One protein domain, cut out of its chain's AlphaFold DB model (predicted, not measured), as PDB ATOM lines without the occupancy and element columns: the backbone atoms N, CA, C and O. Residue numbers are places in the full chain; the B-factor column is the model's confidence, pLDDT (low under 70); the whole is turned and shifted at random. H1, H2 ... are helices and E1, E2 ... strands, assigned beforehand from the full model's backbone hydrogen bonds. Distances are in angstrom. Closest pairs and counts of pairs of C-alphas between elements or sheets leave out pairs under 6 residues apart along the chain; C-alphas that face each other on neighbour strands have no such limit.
ATOM      1  N   HIS A  22      76.216  -8.616  89.324       86.69
ATOM      2  CA  HIS A  22      77.437  -7.878  89.574       86.69
ATOM      3  C   HIS A  22      77.858  -7.143  88.306       86.69
ATOM      4  O   HIS A  22      77.632  -7.638  87.207       86.69
ATOM      5  N   VAL A  23      78.498  -5.984  88.444       87.62
ATOM      6  CA  VAL A  23      79.065  -5.247  87.310       87.62
ATOM      7  C   VAL A  23      80.577  -5.279  87.417       87.62
ATOM      8  O   VAL A  23      81.143  -4.820  88.408       87.62
ATOM      9  N   LEU A  24      81.221  -5.829  86.399       88.44
ATOM     10  CA  LEU A  24      82.665  -5.856  86.243       88.44
ATOM     11  C   LEU A  24      83.079  -4.705  85.335       88.44
ATOM     12  O   LEU A  24      82.414  -4.444  84.337       88.44
ATOM     13  N   VAL A  25      84.158  -4.012  85.684       87.12
ATOM     14  CA  VAL A  25      84.669  -2.867  84.923       87.12
ATOM     15  C   VAL A  25      86.145  -3.083  84.631       87.12
ATOM     16  O   VAL A  25      86.940  -3.289  85.550       87.12
ATOM     17  N   TRP A  26      86.518  -3.004  83.357       88.50
ATOM     18  CA  TRP A  26      87.900  -3.096  82.898       88.50
ATOM     19  C   TRP A  26      88.480  -1.697  82.725       88.50
ATOM     20  O   TRP A  26      87.811  -0.764  82.282       88.50
ATOM     21  N   VAL A  27      89.753  -1.540  83.081       80.38
ATOM     22  CA  VAL A  27      90.504  -0.306  82.848       80.38
ATOM     23  C   VAL A  27      91.809  -0.674  82.157       80.38
ATOM     24  O   VAL A  27      92.593  -1.448  82.702       80.38
ATOM     25  N   ARG A  28      92.060  -0.062  80.989       70.81
ATOM     26  CA  ARG A  28      93.216  -0.322  80.099       70.81
ATOM     27  C   ARG A  28      93.181  -1.720  79.458       70.81
ATOM     28  O   ARG A  28      92.181  -2.416  79.520       70.81
ATOM     29  N   GLU A  29      94.281  -2.110  78.816       69.56
ATOM     30  CA  GLU A  29      94.482  -3.383  78.097       69.56
ATOM     31  C   GLU A  29      94.645  -4.616  79.017       69.56
ATOM     32  O   GLU A  29      95.183  -5.639  78.595       69.56
ATOM     33  N   SER A  30      94.220  -4.538  80.280       69.31
ATOM     34  CA  SER A  30      94.278  -5.674  81.208       69.31
ATOM     35  C   SER A  30      93.246  -6.740  80.833       69.31
ATOM     36  O   SER A  30      92.116  -6.415  80.474       69.31
ATOM     37  N   ALA A  31      93.623  -8.017  80.946       78.62
ATOM     38  CA  ALA A  31      92.699  -9.136  80.734       78.62
ATOM     39  C   ALA A  31      91.678  -9.266  81.881       78.62
ATOM     40  O   ALA A  31      90.524  -9.633  81.652       78.62
ATOM     41  N   ASP A  32      92.090  -8.916  83.100       82.62
ATOM     42  CA  ASP A  32      91.274  -9.003  84.308       82.62
ATOM     43  C   ASP A  32      90.489  -7.703  84.574       82.62
ATOM     44  O   ASP A  32      91.002  -6.608  84.300       82.62
ATOM     45  N   PRO A  33      89.259  -7.791  85.122       86.94
ATOM     46  CA  PRO A  33      88.490  -6.615  85.509       86.94
ATOM     47  C   PRO A  33      89.205  -5.866  86.636       86.94
ATOM     48  O   PRO A  33      89.699  -6.464  87.587       86.94
ATOM     49  N   ALA A  34      89.236  -4.539  86.548       89.62
ATOM     50  CA  ALA A  34      89.858  -3.688  87.559       89.62
ATOM     51  C   ALA A  34      88.931  -3.457  88.758       89.62
ATOM     52  O   ALA A  34      89.390  -3.394  89.899       89.62
ATOM     53  N   TYR A  35      87.624  -3.348  88.504       91.31
ATOM     54  CA  TYR A  35      86.636  -3.071  89.539       91.31
ATOM     55  C   TYR A  35      85.433  -4.001  89.458       91.31
ATOM     56  O   TYR A  35      85.027  -4.442  88.384       91.31
ATOM     57  N   LEU A  36      84.836  -4.241  90.621       92.25
ATOM     58  CA  LEU A  36      83.589  -4.966  90.800       92.25
ATOM     59  C   LEU A  36      82.619  -4.081  91.581       92.25
ATOM     60  O   LEU A  36      82.927  -3.636  92.686       92.25
ATOM     61  N   ILE A  37      81.431  -3.862  91.029       92.50
ATOM     62  CA  ILE A  37      80.311  -3.238  91.726       92.50
ATOM     63  C   ILE A  37      79.270  -4.312  92.013       92.50
ATOM     64  O   ILE A  37      78.814  -5.015  91.108       92.50
ATOM     65  N   ARG A  38      78.866  -4.443  93.277       91.94
ATOM     66  CA  ARG A  38      77.839  -5.407  93.682       91.94
ATOM     67  C   ARG A  38      76.788  -4.796  94.598       91.94
ATOM     68  O   ARG A  38      77.133  -3.939  95.415       91.94
ATOM     69  N   PRO A  39      75.534  -5.261  94.530       89.88
ATOM     70  CA  PRO A  39      74.530  -4.880  95.507       89.88
ATOM     71  C   PRO A  39      74.840  -5.513  96.875       89.88
ATOM     72  O   PRO A  39      75.284  -6.657  96.980       89.88
ATOM     73  N   GLN A  40      74.593  -4.753  97.938       88.44
ATOM     74  CA  GLN A  40      74.619  -5.183  99.333       88.44
ATOM     75  C   GLN A  40      73.405  -4.570 100.042       88.44
ATOM     76  O   GLN A  40      73.440  -3.444 100.546       88.44
ATOM     77  N   GLY A  41      72.293  -5.309 100.043       86.81
ATOM     78  CA  GLY A  41      70.996  -4.774 100.459       86.81
ATOM     79  C   GLY A  41      70.569  -3.623  99.544       86.81
ATOM     80  O   GLY A  41      70.536  -3.778  98.330       86.81
ATOM     81  N   MET A  42      70.284  -2.454 100.124       87.56
ATOM     82  CA  MET A  42      69.901  -1.239  99.381       87.56
ATOM     83  C   MET A  42      71.099  -0.371  98.958       87.56
ATOM     84  O   MET A  42      70.912   0.759  98.514       87.56
ATOM     85  N   ARG A  43      72.331  -0.850  99.159       91.75
ATOM     86  CA  ARG A  43      73.566  -0.112  98.868       91.75
ATOM     87  C   ARG A  43      74.415  -0.851  97.843       91.75
ATOM     88  O   ARG A  43      74.197  -2.030  97.578       91.75
ATOM     89  N   TRP A  44      75.398  -0.155  97.294       92.31
ATOM     90  CA  TRP A  44      76.320  -0.671  96.289       92.31
ATOM     91  C   TRP A  44      77.740  -0.652  96.829       92.31
ATOM     92  O   TRP A  44      78.199   0.372  97.324       92.31
ATOM     93  N   VAL A  45      78.437  -1.777  96.746       93.56
ATOM     94  CA  VAL A  45      79.835  -1.894  97.172       93.56
ATOM     95  C   VAL A  45      80.715  -1.847  95.938       93.56
ATOM     96  O   VAL A  45      80.483  -2.610  95.000       93.56
ATOM     97  N   LEU A  46      81.713  -0.967  95.957       93.94
ATOM     98  CA  LEU A  46      82.763  -0.897  94.948       93.94
ATOM     99  C   LEU A  46      84.019  -1.580  95.481       93.94
ATOM    100  O   LEU A  46      84.491  -1.243  96.566       93.94
ATOM    101  N   ILE A  47      84.573  -2.501  94.703       93.94
ATOM    102  CA  ILE A  47      85.739  -3.303  95.066       93.94
ATOM    103  C   ILE A  47      86.802  -3.129  93.983       93.94
ATOM    104  O   ILE A  47      86.503  -3.287  92.799       93.94
ATOM    105  N   ASP A  48      88.033  -2.831  94.387       91.81
ATOM    106  CA  ASP A  48      89.225  -2.959  93.549       91.81
ATOM    107  C   ASP A  48      89.584  -4.447  93.471       91.81
ATOM    108  O   ASP A  48      89.967  -5.055  94.472       91.81
ATOM    109  N   GLN A  49      89.402  -5.047  92.296       88.94
ATOM    110  CA  GLN A  49      89.670  -6.468  92.067       88.94
ATOM    111  C   GLN A  49      91.171  -6.768  91.966       88.94
ATOM    112  O   GLN A  49      91.583  -7.886  92.248       88.94
ATOM    113  N   ILE A  50      91.998  -5.778  91.621       87.44
ATOM    114  CA  ILE A  50      93.453  -5.942  91.499       87.44
ATOM    115  C   ILE A  50      94.095  -5.979  92.889       87.44
ATOM    116  O   ILE A  50      95.072  -6.692  93.116       87.44
ATOM    117  N   ARG A  51      93.565  -5.183  93.823       88.69
ATOM    118  CA  ARG A  51      94.056  -5.078  95.207       88.69
ATOM    119  C   ARG A  51      93.219  -5.859  96.218       88.69
ATOM    120  O   ARG A  51      93.544  -5.815  97.400       88.69
ATOM    121  N   GLU A  52      92.146  -6.503  95.766       87.81
ATOM    122  CA  GLU A  52      91.176  -7.234  96.590       87.81
ATOM    123  C   GLU A  52      90.662  -6.401  97.781       87.81
ATOM    124  O   GLU A  52      90.592  -6.866  98.919       87.81
ATOM    125  N   SER A  53      90.334  -5.129  97.526       91.62
ATOM    126  CA  SER A  53      90.011  -4.157  98.575       91.62
ATOM    127  C   SER A  53      88.711  -3.408  98.296       91.62
ATOM    128  O   SER A  53      88.479  -2.927  97.186       91.62
ATOM    129  N   ASP A  54      87.872  -3.276  99.323       92.44
ATOM    130  CA  ASP A  54      86.645  -2.483  99.268       92.44
ATOM    131  C   ASP A  54      86.999  -0.987  99.223       92.44
ATOM    132  O   ASP A  54      87.562  -0.432 100.169       92.44
ATOM    133  N   LEU A  55      86.643  -0.317  98.127       91.19
ATOM    134  CA  LEU A  55      86.884   1.115  97.943       91.19
ATOM    135  C   LEU A  55      85.805   1.979  98.598       91.19
ATOM    136  O   LEU A  55      86.049   3.145  98.903       91.19
ATOM    137  N   GLY A  56      84.604   1.432  98.800       93.38
ATOM    138  CA  GLY A  56      83.534   2.137  99.496       93.38
ATOM    139  C   GLY A  56      82.148   1.538  99.297       93.38
ATOM    140  O   GLY A  56      81.936   0.629  98.490       93.38
ATOM    141  N   ILE A  57      81.196   2.096 100.047       94.25
ATOM    142  CA  ILE A  57      79.774   1.760  99.985       94.25
ATOM    143  C   ILE A  57      79.003   3.008  99.564       94.25
ATOM    144  O   ILE A  57      79.108   4.057 100.198       94.25
ATOM    145  N   TYR A  58      78.188   2.867  98.530       93.19
ATOM    146  CA  TYR A  58      77.453   3.941  97.883       93.19
ATOM    147  C   TYR A  58      75.947   3.718  98.012       93.19
ATOM    148  O   TYR A  58      75.463   2.584  98.053       93.19
ATOM    149  N   SER A  59      75.190   4.810  98.087       90.06
ATOM    150  CA  SER A  59      73.723   4.782  98.145       90.06
ATOM    151  C   SER A  59      73.077   4.438  96.801       90.06
ATOM    152  O   SER A  59      71.932   3.998  96.780       90.06
ATOM    153  N   SER A  60      73.796   4.609  95.689       89.75
ATOM    154  CA  SER A  60      73.302   4.323  94.343       89.75
ATOM    155  C   SER A  60      74.394   3.733  93.448       89.75
ATOM    156  O   SER A  60      75.590   3.846  93.733       89.75
ATOM    157  N   PHE A  61      73.968   3.091  92.361       86.88
ATOM    158  CA  PHE A  61      74.867   2.488  91.381       86.88
ATOM    159  C   PHE A  61      75.663   3.555  90.619       86.88
ATOM    160  O   PHE A  61      76.863   3.415  90.395       86.88
ATOM    161  N   GLU A  62      75.012   4.667  90.282       87.81
ATOM    162  CA  GLU A  62      75.606   5.804  89.582       87.81
ATOM    163  C   GLU A  62      76.730   6.436  90.408       87.81
ATOM    164  O   GLU A  62      77.782   6.767  89.863       87.81
ATOM    165  N   ALA A  63      76.538   6.549  91.728       88.06
ATOM    166  CA  ALA A  63      77.562   7.042  92.644       88.06
ATOM    167  C   ALA A  63      78.802   6.134  92.661       88.06
ATOM    168  O   ALA A  63      79.925   6.637  92.609       88.06
ATOM    169  N   ALA A  64      78.609   4.809  92.649       89.81
ATOM    170  CA  ALA A  64      79.708   3.845  92.565       89.81
ATOM    171  C   ALA A  64      80.455   3.928  91.218       89.81
ATOM    172  O   ALA A  64      81.685   3.920  91.198       89.81
ATOM    173  N   LEU A  65      79.740   4.066  90.094       87.00
ATOM    174  CA  LEU A  65      80.362   4.234  88.772       87.00
ATOM    175  C   LEU A  65      81.177   5.529  88.666       87.00
ATOM    176  O   LEU A  65      82.287   5.529  88.132       87.00
ATOM    177  N   ASN A  66      80.649   6.630  89.196       87.06
ATOM    178  CA  ASN A  66      81.321   7.925  89.151       87.06
ATOM    179  C   ASN A  66      82.598   7.960  90.002       87.06
ATOM    180  O   ASN A  66      83.514   8.717  89.684       87.06
ATOM    181  N   ALA A  67      82.688   7.120  91.039       86.69
ATOM    182  CA  ALA A  67      83.916   6.934  91.805       86.69
ATOM    183  C   ALA A  67      85.031   6.244  90.993       86.69
ATOM    184  O   ALA A  67      86.203   6.547  91.203       86.69
ATOM    185  N   ILE A  68      84.686   5.356  90.047       85.19
ATOM    186  CA  ILE A  68      85.659   4.706  89.148       85.19
ATOM    187  C   ILE A  68      86.157   5.691  88.090       85.19
ATOM    188  O   ILE A  68      87.359   5.870  87.891       85.19
ATOM    189  N   ARG A  69      85.223   6.315  87.371       78.12
ATOM    190  CA  ARG A  69      85.533   7.282  86.322       78.12
ATOM    191  C   ARG A  69      84.518   8.415  86.383       78.12
ATOM    192  O   ARG A  69      83.373   8.210  85.981       78.12
TER     193      ARG A  69
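Overview. This is residues 22 to 69 of the 80 residues of an uncharacterized protein of Tanticharoenia sakaeratensis NBRC 103193 (UniProt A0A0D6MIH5). A strongly twisted sheet of four strands has one short helix, H1, lying over one face and along the strands, while the other face is bare. The strands follow each other as E1, E2, E3 and E4, a meander, each strand the antiparallel neighbour of the one before, and H1 comes last. The printed part has 48 residues and is mixed, with helices and strands. It is compact, with a radius of gyration of the C-alphas of 10.2 A, yet elongated in outline, spanning 32 by 18 by 15 A.

Arrangement. E1, residues 22 to 25, is an edge strand and forms a hairpin with E2, residues 35 to 40, at 160 degrees; N 23 and O 37 are 2.9 A apart, within hydrogen-bond range. E2 and E3, residues 43 to 48, form a hairpin at 155 degrees, with N 40 and O 43 at 2.8 A. E3 and E4, residues 53 to 58, form the third hairpin at 154 degrees, with N 44 and O 58 at 2.8 A. E4 is the other edge strand, apart from E1. H1, residues 61 to 68, is on the sheet at a height of 8.2 A, over E3 and only just over E2, on which 3 of its 8 C-alphas fall. It runs along the strands, at 19 degrees to E3 on the local plane. The closest C-alphas of E3 and H1 are those of Trp 44 and Phe 61, 6.0 A apart. In H1, 3 of 4 O i to N i+4 pairs are within hydrogen-bond range.

Along the chain. E1 begins at C-alpha 22 (77.437, -7.878, 89.574) and is 10.0 A long. E2 measures 15.6 A, E3 16.8 A and E4 15.0 A. H1, 11.2 A long, ends at C-alpha 68 (85.659, 4.706, 89.148).

Size, cuts and confidence. The two C-alphas farthest apart are those of Glu 29 and Met 42, at 32.6 A. The printed part has no cut. The link from E1 to E2 is short, and the others are tight. Residues 29 to 30 have pLDDT under 70.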